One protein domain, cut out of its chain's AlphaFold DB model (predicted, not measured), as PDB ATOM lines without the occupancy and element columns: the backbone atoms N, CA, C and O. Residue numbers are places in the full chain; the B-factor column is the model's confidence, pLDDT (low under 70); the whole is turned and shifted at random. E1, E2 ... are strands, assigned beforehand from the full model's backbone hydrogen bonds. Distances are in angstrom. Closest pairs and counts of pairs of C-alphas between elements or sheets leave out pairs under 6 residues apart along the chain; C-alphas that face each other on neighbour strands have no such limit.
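This is residues 198 to 284 of the 284 residues of an uncharacterized protein of Bosea sp. LC85 (UniProt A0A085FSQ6). With little regular structure, the model has two lobes: a short solenoid, E3, E5 and E7 stacked along one side and E4 and E6 along another, and a distant hairpin, E1 and E2. The printed part has 87 residues, 29 in seven named strands, E1 to E7 in chain order, and no named helix: all strand. Sheets E3-E5-E7 and E4-E6 are parallel, E1-E2 antiparallel. It is loose, radius of gyration of the C-alphas 15.8 A, spanning 45 by 27 by 23 A.

E5, residues 258 to 261, neighbours E3, residues 239 to 241, and E7, residues 280 to 283; within hydrogen-bond range are N 240 and O 258, 2.9 A, and N 259 and O 280, 2.8 A. E4, residues 251 to 253, neighbours E6, residues 273 to 275, with N 253 and O 274 at 2.8 A. Hairpin E1, residues 204 to 209, and E2, residues 214 to 219, has N 205 and O 218 at 2.7 A.

E2 measures 14.9 A, E1 13.8 A. C-alpha 204 is at (-21.530, -4.769, 25.699), C-alpha 283 at (-31.642, -18.342, 50.643).

The farthest C-alphas, Gly 213 and Thr 269, are 48.7 A apart. The printed part has no cut. Links E2 to E3 and E5 to E6 are long. Residues 219 to 244 are among those under pLDDT 70.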
ATOM      1  N   THR A 198     -18.221   3.019  16.843       65.12
ATOM      2  CA  THR A 198     -17.604   2.772  18.154       65.12
ATOM      3  C   THR A 198     -17.719   1.275  18.447       65.12
ATOM      4  O   THR A 198     -18.849   0.790  18.544       65.12
ATOM      5  N   PRO A 199     -16.609   0.517  18.524       67.69
ATOM      6  CA  PRO A 199     -16.684  -0.914  18.786       67.69
ATOM      7  C   PRO A 199     -17.291  -1.164  20.178       67.69
ATOM      8  O   PRO A 199     -17.116  -0.324  21.065       67.69
ATOM      9  N   PRO A 200     -17.989  -2.294  20.393       74.44
ATOM     10  CA  PRO A 200     -18.476  -2.667  21.719       74.44
ATOM     11  C   PRO A 200     -17.332  -2.713  22.734       74.44
ATOM     12  O   PRO A 200     -16.254  -3.239  22.431       74.44
ATOM     13  N   ALA A 201     -17.559  -2.197  23.941       74.50
ATOM     14  CA  ALA A 201     -16.646  -2.443  25.046       74.50
ATOM     15  C   ALA A 201     -16.827  -3.881  25.561       74.50
ATOM     16  O   ALA A 201     -17.844  -4.537  25.322       74.50
ATOM     17  N   HIS A 202     -15.833  -4.399  26.281       65.12
ATOM     18  CA  HIS A 202     -15.952  -5.708  26.919       65.12
ATOM     19  C   HIS A 202     -17.141  -5.715  27.899       65.12
ATOM     20  O   HIS A 202     -17.103  -5.030  28.920       65.12
ATOM     21  N   GLY A 203     -18.175  -6.507  27.591       65.06
ATOM     22  CA  GLY A 203     -19.429  -6.584  28.353       65.06
ATOM     23  C   GLY A 203     -20.646  -5.986  27.635       65.06
ATOM     24  O   GLY A 203     -21.778  -6.235  28.052       65.06
ATOM     25  N   ASP A 204     -20.438  -5.268  26.531       73.88
ATOM     26  CA  ASP A 204     -21.530  -4.769  25.699       73.88
ATOM     27  C   ASP A 204     -22.096  -5.873  24.795       73.88
ATOM     28  O   ASP A 204     -21.375  -6.680  24.205       73.88
ATOM     29  N   GLY A 205     -23.418  -5.877  24.661       74.06
ATOM     30  CA  GLY A 205     -24.165  -6.632  23.668       74.06
ATOM     31  C   GLY A 205     -24.714  -5.715  22.578       74.06
ATOM     32  O   GLY A 205     -24.623  -4.490  22.640       74.06
ATOM     33  N   PHE A 206     -25.325  -6.307  21.557       78.12
ATOM     34  CA  PHE A 206     -26.089  -5.532  20.584       78.12
ATOM     35  C   PHE A 206     -27.470  -5.214  21.166       78.12
ATOM     36  O   PHE A 206     -28.264  -6.120  21.418       78.12
ATOM     37  N   VAL A 207     -27.753  -3.926  21.377       75.81
ATOM     38  CA  VAL A 207     -29.036  -3.417  21.879       75.81
ATOM     39  C   VAL A 207     -29.766  -2.707  20.744       75.81
ATOM     40  O   VAL A 207     -29.194  -1.859  20.055       75.81
ATOM     41  N   TRP A 208     -31.035  -3.051  20.529       81.31
ATOM     42  CA  TRP A 208     -31.867  -2.371  19.541       81.31
ATOM     43  C   TRP A 208     -32.257  -0.985  20.054       81.31
ATOM     44  O   TRP A 208     -32.967  -0.863  21.054       81.31
ATOM     45  N   ASP A 209     -31.810   0.062  19.365       75.12
ATOM     46  CA  ASP A 209     -32.254   1.425  19.622       75.12
ATOM     47  C   ASP A 209     -33.476   1.730  18.755       75.12
ATOM     48  O   ASP A 209     -33.370   1.964  17.550       75.12
ATOM     49  N   GLN A 210     -34.650   1.746  19.383       75.88
ATOM     50  CA  GLN A 210     -35.913   1.992  18.692       75.88
ATOM     51  C   GLN A 210     -36.027   3.420  18.135       75.88
ATOM     52  O   GLN A 210     -36.756   3.630  17.171       75.88
ATOM     53  N   SER A 211     -35.307   4.390  18.709       72.38
ATOM     54  CA  SER A 211     -35.324   5.784  18.248       72.38
ATOM     55  C   SER A 211     -34.435   5.999  17.024       72.38
ATOM     56  O   SER A 211     -34.792   6.756  16.125       72.38
ATOM     57  N   ALA A 212     -33.308   5.287  16.967       73.00
ATOM     58  CA  ALA A 212     -32.381   5.332  15.843       73.00
ATOM     59  C   ALA A 212     -32.672   4.257  14.780       73.00
ATOM     60  O   ALA A 212     -32.041   4.261  13.726       73.00
ATOM     61  N   GLY A 213     -33.594   3.327  15.059       79.62
ATOM     62  CA  GLY A 213     -33.949   2.227  14.163       79.62
ATOM     63  C   GLY A 213     -32.771   1.309  13.833       79.62
ATOM     64  O   GLY A 213     -32.734   0.746  12.741       79.62
ATOM     65  N   LYS A 214     -31.790   1.189  14.737       79.75
ATOM     66  CA  LYS A 214     -30.567   0.417  14.499       79.75
ATOM     67  C   LYS A 214     -30.088  -0.324  15.736       79.75
ATOM     68  O   LYS A 214     -30.309   0.100  16.870       79.75
ATOM     69  N   TRP A 215     -29.393  -1.432  15.508       78.12
ATOM     70  CA  TRP A 215     -28.639  -2.110  16.554       78.12
ATOM     71  C   TRP A 215     -27.395  -1.288  16.870       78.12
ATOM     72  O   TRP A 215     -26.620  -0.966  15.970       78.12
ATOM     73  N   LYS A 216     -27.198  -0.950  18.142       79.75
ATOM     74  CA  LYS A 216     -25.980  -0.293  18.620       79.75
ATOM     75  C   LYS A 216     -25.337  -1.126  19.728       79.75
ATOM     76  O   LYS A 216     -26.059  -1.822  20.447       79.75
ATOM     77  N   PRO A 217     -24.008  -1.076  19.892       78.38
ATOM     78  CA  PRO A 217     -23.377  -1.596  21.095       78.38
ATOM     79  C   PRO A 217     -23.954  -0.900  22.329       78.38
ATOM     80  O   PRO A 217     -24.165   0.316  22.332       78.38
ATOM     81  N   GLY A 218     -24.247  -1.676  23.359       73.19
ATOM     82  CA  GLY A 218     -24.730  -1.182  24.638       73.19
ATOM     83  C   GLY A 218     -24.789  -2.316  25.652       73.19
ATOM     84  O   GLY A 218     -24.508  -3.456  25.298       73.19
ATOM     85  N   PRO A 219     -25.176  -2.052  26.903       67.12
ATOM     86  CA  PRO A 219     -25.127  -3.063  27.954       67.12
ATOM     87  C   PRO A 219     -25.914  -4.318  27.549       67.12
ATOM     88  O   PRO A 219     -27.114  -4.237  27.273       67.12
ATOM     89  N   ALA A 220     -25.244  -5.476  27.467       62.34
ATOM     90  CA  ALA A 220     -25.914  -6.735  27.155       62.34
ATOM     91  C   ALA A 220     -26.960  -7.013  28.240       62.34
ATOM     92  O   ALA A 220     -26.642  -6.967  29.426       62.34
ATOM     93  N   GLY A 221     -28.199  -7.325  27.851       59.19
ATOM     94  CA  GLY A 221     -29.257  -7.743  28.772       59.19
ATOM     95  C   GLY A 221     -28.974  -9.114  29.398       59.19
ATOM     96  O   GLY A 221     -29.671 -10.081  29.105       59.19
ATOM     97  N   GLY A 222     -27.937  -9.218  30.228       54.06
ATOM     98  CA  GLY A 222     -27.798 -10.260  31.239       54.06
ATOM     99  C   GLY A 222     -28.681  -9.902  32.434       54.06
ATOM    100  O   GLY A 222     -28.822  -8.726  32.759       54.06
ATOM    101  N   GLY A 223     -29.324 -10.898  33.053       53.91
ATOM    102  CA  GLY A 223     -30.216 -10.690  34.200       53.91
ATOM    103  C   GLY A 223     -29.595  -9.764  35.249       53.91
ATOM    104  O   GLY A 223     -28.411  -9.877  35.554       53.91
ATOM    105  N   MET A 224     -30.384  -8.817  35.753       55.03
ATOM    106  CA  MET A 224     -29.876  -7.734  36.594       55.03
ATOM    107  C   MET A 224     -29.338  -8.290  37.919       55.03
ATOM    108  O   MET A 224     -30.055  -8.938  38.683       55.03
ATOM    109  N   PHE A 225     -28.050  -8.069  38.179       54.34
ATOM    110  CA  PHE A 225     -27.386  -8.473  39.414       54.34
ATOM    111  C   PHE A 225     -27.516  -7.358  40.453       54.34
ATOM    112  O   PHE A 225     -27.216  -6.201  40.158       54.34
ATOM    113  N   ARG A 226     -27.915  -7.700  41.681       53.56
ATOM    114  CA  ARG A 226     -27.740  -6.817  42.839       53.56
ATOM    115  C   ARG A 226     -26.501  -7.267  43.596       53.56
ATOM    116  O   ARG A 226     -26.542  -8.264  44.307       53.56
ATOM    117  N   GLY A 227     -25.431  -6.517  43.403       53.56
ATOM    118  CA  GLY A 227     -24.219  -6.499  44.217       53.56
ATOM    119  C   GLY A 227     -23.723  -5.054  44.288       53.56
ATOM    120  O   GLY A 227     -24.367  -4.166  43.714       53.56
ATOM    121  N   ASP A 228     -22.594  -4.820  44.954       50.06
ATOM    122  CA  ASP A 228     -22.044  -3.519  45.399       50.06
ATOM    123  C   ASP A 228     -21.896  -2.407  44.336       50.06
ATOM    124  O   ASP A 228     -21.481  -1.293  44.651       50.06
ATOM    125  N   ASN A 229     -22.238  -2.674  43.075       50.91
ATOM    126  CA  ASN A 229     -22.048  -1.778  41.937       50.91
ATOM    127  C   ASN A 229     -23.345  -1.172  41.353       50.91
ATOM    128  O   ASN A 229     -23.359  -0.683  40.224       50.91
ATOM    129  N   GLY A 230     -24.440  -1.156  42.121       52.78
ATOM    130  CA  GLY A 230     -25.440  -0.079  42.030       52.78
ATOM    131  C   GLY A 230     -26.328   0.012  40.780       52.78
ATOM    132  O   GLY A 230     -26.810   1.103  40.485       52.78
ATOM    133  N   THR A 231     -26.613  -1.078  40.058       52.31
ATOM    134  CA  THR A 231     -27.619  -1.035  38.971       52.31
ATOM    135  C   THR A 231     -28.941  -1.672  39.418       52.31
ATOM    136  O   THR A 231     -28.986  -2.851  39.755       52.31
ATOM    137  N   VAL A 232     -30.017  -0.879  39.452       52.31
ATOM    138  CA  VAL A 232     -31.362  -1.282  39.910       52.31
ATOM    139  C   VAL A 232     -32.253  -1.744  38.753       52.31
ATOM    140  O   VAL A 232     -32.286  -1.118  37.693       52.31
ATOM    141  N   GLY A 233     -33.003  -2.826  38.983       54.03
ATOM    142  CA  GLY A 233     -34.093  -3.259  38.107       54.03
ATOM    143  C   GLY A 233     -35.199  -2.215  38.032       54.03
ATOM    144  O   GLY A 233     -35.444  -1.488  38.990       54.03
ATOM    145  N   SER A 234     -35.844  -2.097  36.872       53.28
ATOM    146  CA  SER A 234     -36.864  -1.066  36.620       53.28
ATOM    147  C   SER A 234     -38.271  -1.639  36.421       53.28
ATOM    148  O   SER A 234     -39.186  -0.879  36.089       53.28
ATOM    149  N   ARG A 235     -38.485  -2.956  36.611       53.09
ATOM    150  CA  ARG A 235     -39.808  -3.585  36.462       53.09
ATOM    151  C   ARG A 235     -40.092  -4.701  37.477       53.09
ATOM    152  O   ARG A 235     -39.227  -5.454  37.905       53.09
ATOM    153  N   LYS A 236     -41.381  -4.834  37.795       44.50
ATOM    154  CA  LYS A 236     -41.965  -5.848  38.681       44.50
ATOM    155  C   LYS A 236     -41.731  -7.264  38.129       44.50
ATOM    156  O   LYS A 236     -42.190  -7.563  37.027       44.50
ATOM    157  N   GLY A 237     -41.085  -8.134  38.910       50.06
ATOM    158  CA  GLY A 237     -40.797  -9.530  38.535       50.06
ATOM    159  C   GLY A 237     -39.351  -9.824  38.120       50.06
ATOM    160  O   GLY A 237     -39.045 -10.975  37.806       50.06
ATOM    161  N   ASP A 238     -38.461  -8.831  38.161       54.62
ATOM    162  CA  ASP A 238     -37.024  -9.048  37.989       54.62
ATOM    163  C   ASP A 238     -36.487  -9.935  39.138       54.62
ATOM    164  O   ASP A 238     -36.744  -9.676  40.317       54.62
ATOM    165  N   ILE A 239     -35.778 -11.022  38.797       56.16
ATOM    166  CA  ILE A 239     -35.125 -11.911  39.775       56.16
ATOM    167  C   ILE A 239     -33.676 -11.462  39.947       56.16
ATOM    168  O   ILE A 239     -32.853 -11.662  39.050       56.16
ATOM    169  N   PHE A 240     -33.347 -10.929  41.121       65.50
ATOM    170  CA  PHE A 240     -31.975 -10.605  41.498       65.50
ATOM    171  C   PHE A 240     -31.246 -11.862  41.982       65.50
ATOM    172  O   PHE A 240     -31.685 -12.516  42.928       65.50
ATOM    173  N   ARG A 241     -30.110 -12.205  41.363       63.56
ATOM    174  CA  ARG A 241     -29.211 -13.260  41.864       63.56
ATOM    175  C   ARG A 241     -28.124 -12.629  42.736       63.56
ATOM    176  O   ARG A 241     -27.342 -11.828  42.231       63.56
ATOM    177  N   VAL A 242     -28.063 -13.013  44.006       66.44
ATOM    178  CA  VAL A 242     -26.949 -12.743  44.923       66.44
ATOM    179  C   VAL A 242     -25.912 -13.832  44.659       66.44
ATOM    180  O   VAL A 242     -26.085 -14.970  45.080       66.44
ATOM    181  N   ALA A 243     -24.893 -13.535  43.856       62.47
ATOM    182  CA  ALA A 243     -23.868 -14.510  43.465       62.47
ATOM    183  C   ALA A 243     -22.660 -14.539  44.425       62.47
ATOM    184  O   ALA A 243     -21.673 -15.220  44.154       62.47
ATOM    185  N   GLU A 244     -22.741 -13.808  45.535       65.12
ATOM    186  CA  GLU A 244     -21.669 -13.612  46.508       65.12
ATOM    187  C   GLU A 244     -22.097 -14.175  47.868       65.12
ATOM    188  O   GLU A 244     -23.263 -14.095  48.252       65.12
ATOM    189  N   GLN A 245     -21.155 -14.781  48.598       73.81
ATOM    190  CA  GLN A 245     -21.429 -15.424  49.895       73.81
ATOM    191  C   GLN A 245     -21.443 -14.431  51.071       73.81
ATOM    192  O   GLN A 245     -21.728 -14.813  52.207       73.81
ATOM    193  N   GLN A 246     -21.152 -13.153  50.818       81.44
ATOM    194  CA  GLN A 246     -21.154 -12.088  51.814       81.44
ATOM    195  C   GLN A 246     -21.611 -10.769  51.181       81.44
ATOM    196  O   GLN A 246     -21.217 -10.461  50.063       81.44
ATOM    197  N   LEU A 247     -22.434 -10.003  51.899       83.38
ATOM    198  CA  LEU A 247     -22.813  -8.634  51.555       83.38
ATOM    199  C   LEU A 247     -21.908  -7.652  52.301       83.38
ATOM    200  O   LEU A 247     -21.984  -7.555  53.529       83.38
ATOM    201  N   ASP A 248     -21.098  -6.902  51.556       80.12
ATOM    202  CA  ASP A 248     -20.158  -5.908  52.094       80.12
ATOM    203  C   ASP A 248     -20.693  -4.463  52.014       80.12
ATOM    204  O   ASP A 248     -20.026  -3.499  52.408       80.12
ATOM    205  N   SER A 249     -21.942  -4.303  51.573       79.19
ATOM    206  CA  SER A 249     -22.641  -3.028  51.419       79.19
ATOM    207  C   SER A 249     -24.053  -3.065  52.028       79.19
ATOM    208  O   SER A 249     -24.590  -4.129  52.334       79.19
ATOM    209  N   ASP A 250     -24.647  -1.887  52.264       79.69
ATOM    210  CA  ASP A 250     -26.054  -1.807  52.670       79.69
ATOM    211  C   ASP A 250     -26.944  -2.152  51.469       79.69
ATOM    212  O   ASP A 250     -26.863  -1.512  50.419       79.69
ATOM    213  N   VAL A 251     -27.826  -3.140  51.624       79.06
ATOM    214  CA  VAL A 251     -28.682  -3.661  50.548       79.06
ATOM    215  C   VAL A 251     -30.146  -3.534  50.954       79.06
ATOM    216  O   VAL A 251     -30.523  -3.931  52.051       79.06
ATOM    217  N   THR A 252     -31.005  -3.009  50.073       82.31
ATOM    218  CA  THR A 252     -32.449  -2.846  50.351       82.31
ATOM    219  C   THR A 252     -33.315  -3.490  49.281       82.31
ATOM    220  O   THR A 252     -33.482  -2.906  48.214       82.31
ATOM    221  N   ILE A 253     -33.875  -4.673  49.533       80.56
ATOM    222  CA  ILE A 253     -34.848  -5.351  48.657       80.56
ATOM    223  C   ILE A 253     -36.187  -4.612  48.753       80.56
ATOM    224  O   ILE A 253     -36.783  -4.548  49.827       80.56
ATOM    225  N   ALA A 254     -36.623  -4.003  47.655       79.12
ATOM    226  CA  ALA A 254     -37.837  -3.201  47.583       79.12
ATOM    227  C   ALA A 254     -39.103  -4.076  47.526       79.12
ATOM    228  O   ALA A 254     -39.051  -5.293  47.361       79.12
ATOM    229  N   ALA A 255     -40.261  -3.436  47.699       78.94
ATOM    230  CA  ALA A 255     -41.555  -4.097  47.878       78.94
ATOM    231  C   ALA A 255     -42.029  -4.930  46.671       78.94
ATOM    232  O   ALA A 255     -42.972  -5.709  46.797       78.94
ATOM    233  N   ASP A 256     -41.432  -4.744  45.497       72.06
ATOM    234  CA  ASP A 256     -41.804  -5.379  44.233       72.06
ATOM    235  C   ASP A 256     -40.707  -6.288  43.653       72.06
ATOM    236  O   ASP A 256     -40.784  -6.699  42.490       72.06
ATOM    237  N   GLU A 257     -39.719  -6.650  44.474       74.19
ATOM    238  CA  GLU A 257     -38.533  -7.395  44.061       74.19
ATOM    239  C   GLU A 257     -38.473  -8.817  44.631       74.19
ATOM    240  O   GLU A 257     -38.884  -9.082  45.765       74.19
ATOM    241  N   ASN A 258     -37.881  -9.731  43.853       77.44
ATOM    242  CA  ASN A 258     -37.541 -11.080  44.298       77.44
ATOM    243  C   ASN A 258     -36.024 -11.288  44.214       77.44
ATOM    244  O   ASN A 258     -35.429 -11.127  43.148       77.44
ATOM    245  N   ALA A 259     -35.405 -11.687  45.321       78.50
ATOM    246  CA  ALA A 259     -33.981 -11.981  45.410       78.50
ATOM    247  C   ALA A 259     -33.723 -13.461  45.728       78.50
ATOM    248  O   ALA A 259     -34.494 -14.115  46.433       78.50
ATOM    249  N   TYR A 260     -32.609 -13.975  45.212       83.38
ATOM    250  CA  TYR A 260     -32.162 -15.357  45.368       83.38
ATOM    251  C   TYR A 260     -30.685 -15.406  45.773       83.38
ATOM    252  O   TYR A 260     -29.862 -14.824  45.067       83.38
ATOM    253  N   ALA A 261     -30.339 -16.134  46.839       81.25
ATOM    254  CA  ALA A 261     -28.961 -16.385  47.267       81.25
ATOM    255  C   ALA A 261     -28.697 -17.897  47.440       81.25
ATOM    256  O   ALA A 261     -29.451 -18.563  48.152       81.25
ATOM    257  N   PRO A 262     -27.638 -18.463  46.835       77.44
ATOM    258  CA  PRO A 262     -27.133 -19.779  47.204       77.44
ATOM    259  C   PRO A 262     -26.354 -19.632  48.521       77.44
ATOM    260  O   PRO A 262     -25.323 -18.964  48.565       77.44
ATOM    261  N   GLY A 263     -26.890 -20.163  49.613       75.50
ATOM    262  CA  GLY A 263     -26.395 -19.950  50.968       75.50
ATOM    263  C   GLY A 263     -25.052 -20.629  51.282       75.50
ATOM    264  O   GLY A 263     -24.562 -21.460  50.511       75.50
ATOM    265  N   PRO A 264     -24.459 -20.313  52.453       81.88
ATOM    266  CA  PRO A 264     -24.903 -19.297  53.413       81.88
ATOM    267  C   PRO A 264     -24.608 -17.864  52.934       81.88
ATOM    268  O   PRO A 264     -23.587 -17.615  52.301       81.88
ATOM    269  N   LEU A 265     -25.496 -16.920  53.272       85.31
ATOM    270  CA  LEU A 265     -25.321 -15.491  52.997       85.31
ATOM    271  C   LEU A 265     -24.898 -14.761  54.278       85.31
ATOM    272  O   LEU A 265     -25.677 -14.681  55.230       85.31
ATOM    273  N   ALA A 266     -23.680 -14.230  54.305       85.94
ATOM    274  CA  ALA A 266     -23.191 -13.395  55.399       85.94
ATOM    275  C   ALA A 266     -23.496 -11.907  55.152       85.94
ATOM    276  O   ALA A 266     -23.534 -11.455  54.012       85.94
ATOM    277  N   VAL A 267     -23.681 -11.125  56.219       86.75
ATOM    278  CA  VAL A 267     -23.757  -9.654  56.154       86.75
ATOM    279  C   VAL A 267     -22.585  -9.092  56.946       86.75
ATOM    280  O   VAL A 267     -22.419  -9.428  58.122       86.75
ATOM    281  N   ALA A 268     -21.749  -8.281  56.301       86.25
ATOM    282  CA  ALA A 268     -20.548  -7.740  56.916       86.25
ATOM    283  C   ALA A 268     -20.864  -6.814  58.099       86.25
ATOM    284  O   ALA A 268     -21.941  -6.226  58.217       86.25
ATOM    285  N   THR A 269     -19.887  -6.664  58.993       89.19
ATOM    286  CA  THR A 269     -20.047  -5.822  60.186       89.19
ATOM    287  C   THR A 269     -20.323  -4.372  59.788       89.19
ATOM    288  O   THR A 269     -19.595  -3.786  58.991       89.19
ATOM    289  N   GLY A 270     -21.363  -3.783  60.381       86.06
ATOM    290  CA  GLY A 270     -21.768  -2.405  60.096       86.06
ATOM    291  C   GLY A 270     -22.550  -2.234  58.793       86.06
ATOM    292  O   GLY A 270     -22.693  -1.096  58.349       86.06
ATOM    293  N   LYS A 271     -23.033  -3.331  58.191       89.69
ATOM    294  CA  LYS A 271     -23.902  -3.329  57.009       89.69
ATOM    295  C   LYS A 271     -25.297  -3.844  57.325       89.69
ATOM    296  O   LYS A 271     -25.497  -4.627  58.253       89.69
ATOM    297  N   THR A 272     -26.256  -3.383  56.535       84.38
ATOM    298  CA  THR A 272     -27.683  -3.621  56.732       84.38
ATOM    299  C   THR A 272     -28.282  -4.268  55.494       84.38
ATOM    300  O   THR A 272     -28.233  -3.706  54.404       84.38
ATOM    301  N   LEU A 273     -28.925  -5.420  55.679       87.19
ATOM    302  CA  LEU A 273     -29.843  -5.989  54.698       87.19
ATOM    303  C   LEU A 273     -31.277  -5.623  55.096       87.19
ATOM    304  O   LEU A 273     -31.779  -6.080  56.122       87.19
ATOM    305  N   THR A 274     -31.935  -4.808  54.280       86.69
ATOM    306  CA  THR A 274     -33.330  -4.394  54.467       86.69
ATOM    307  C   THR A 274     -34.219  -5.101  53.452       86.69
ATOM    308  O   THR A 274     -33.912  -5.110  52.263       86.69
ATOM    309  N   ILE A 275     -35.345  -5.659  53.899       87.06
ATOM    310  CA  ILE A 275     -36.392  -6.201  53.023       87.06
ATOM    311  C   ILE A 275     -37.665  -5.404  53.288       87.06
ATOM    312  O   ILE A 275     -38.237  -5.472  54.377       87.06
ATOM    313  N   ALA A 276     -38.082  -4.602  52.312       84.94
ATOM    314  CA  ALA A 276     -39.306  -3.825  52.390       84.94
ATOM    315  C   ALA A 276     -40.536  -4.744  52.333       84.94
ATOM    316  O   ALA A 276     -40.509  -5.822  51.738       84.94
ATOM    317  N   ALA A 277     -41.644  -4.301  52.930       84.94
ATOM    318  CA  ALA A 277     -42.889  -5.061  52.950       84.94
ATOM    319  C   ALA A 277     -43.372  -5.375  51.520       84.94
ATOM    320  O   ALA A 277     -43.679  -4.461  50.760       84.94
ATOM    321  N   GLY A 278     -43.444  -6.666  51.173       81.00
ATOM    322  CA  GLY A 278     -43.800  -7.158  49.834       81.00
ATOM    323  C   GLY A 278     -42.622  -7.724  49.031       81.00
ATOM    324  O   GLY A 278     -42.850  -8.532  48.133       81.00
ATOM    325  N   GLY A 279     -41.385  -7.370  49.391       81.38
ATOM    326  CA  GLY A 279     -40.177  -7.955  48.811       81.38
ATOM    327  C   GLY A 279     -39.912  -9.361  49.347       81.38
ATOM    328  O   GLY A 279     -40.311  -9.697  50.466       81.38
ATOM    329  N   ASN A 280     -39.223 -10.186  48.557       83.88
ATOM    330  CA  ASN A 280     -38.897 -11.561  48.936       83.88
ATOM    331  C   ASN A 280     -37.402 -11.863  48.759       83.88
ATOM    332  O   ASN A 280     -36.813 -11.506  47.740       83.88
ATOM    333  N   LEU A 281     -36.805 -12.570  49.723       85.50
ATOM    334  CA  LEU A 281     -35.449 -13.120  49.637       85.50
ATOM    335  C   LEU A 281     -35.494 -14.616  49.933       85.50
ATOM    336  O   LEU A 281     -35.904 -15.024  51.019       85.50
ATOM    337  N   VAL A 282     -35.019 -15.421  48.988       85.44
ATOM    338  CA  VAL A 282     -34.860 -16.866  49.160       85.44
ATOM    339  C   VAL A 282     -33.375 -17.188  49.289       85.44
ATOM    340  O   VAL A 282     -32.605 -16.896  48.377       85.44
ATOM    341  N   ILE A 283     -32.987 -17.800  50.411       84.38
ATOM    342  CA  ILE A 283     -31.642 -18.342  50.643       84.38
ATOM    343  C   ILE A 283     -31.774 -19.867  50.654       84.38
ATOM    344  O   ILE A 283     -32.521 -20.392  51.482       84.38
ATOM    345  N   LEU A 284     -31.116 -20.552  49.715       78.31
ATOM    346  CA  LEU A 284     -31.109 -22.021  49.621       78.31
ATOM    347  C   LEU A 284     -29.849 -22.630  50.224       78.31
ATOM    348  O   LEU A 284     -28.764 -22.083  49.940       78.31
TER     349      LEU A 284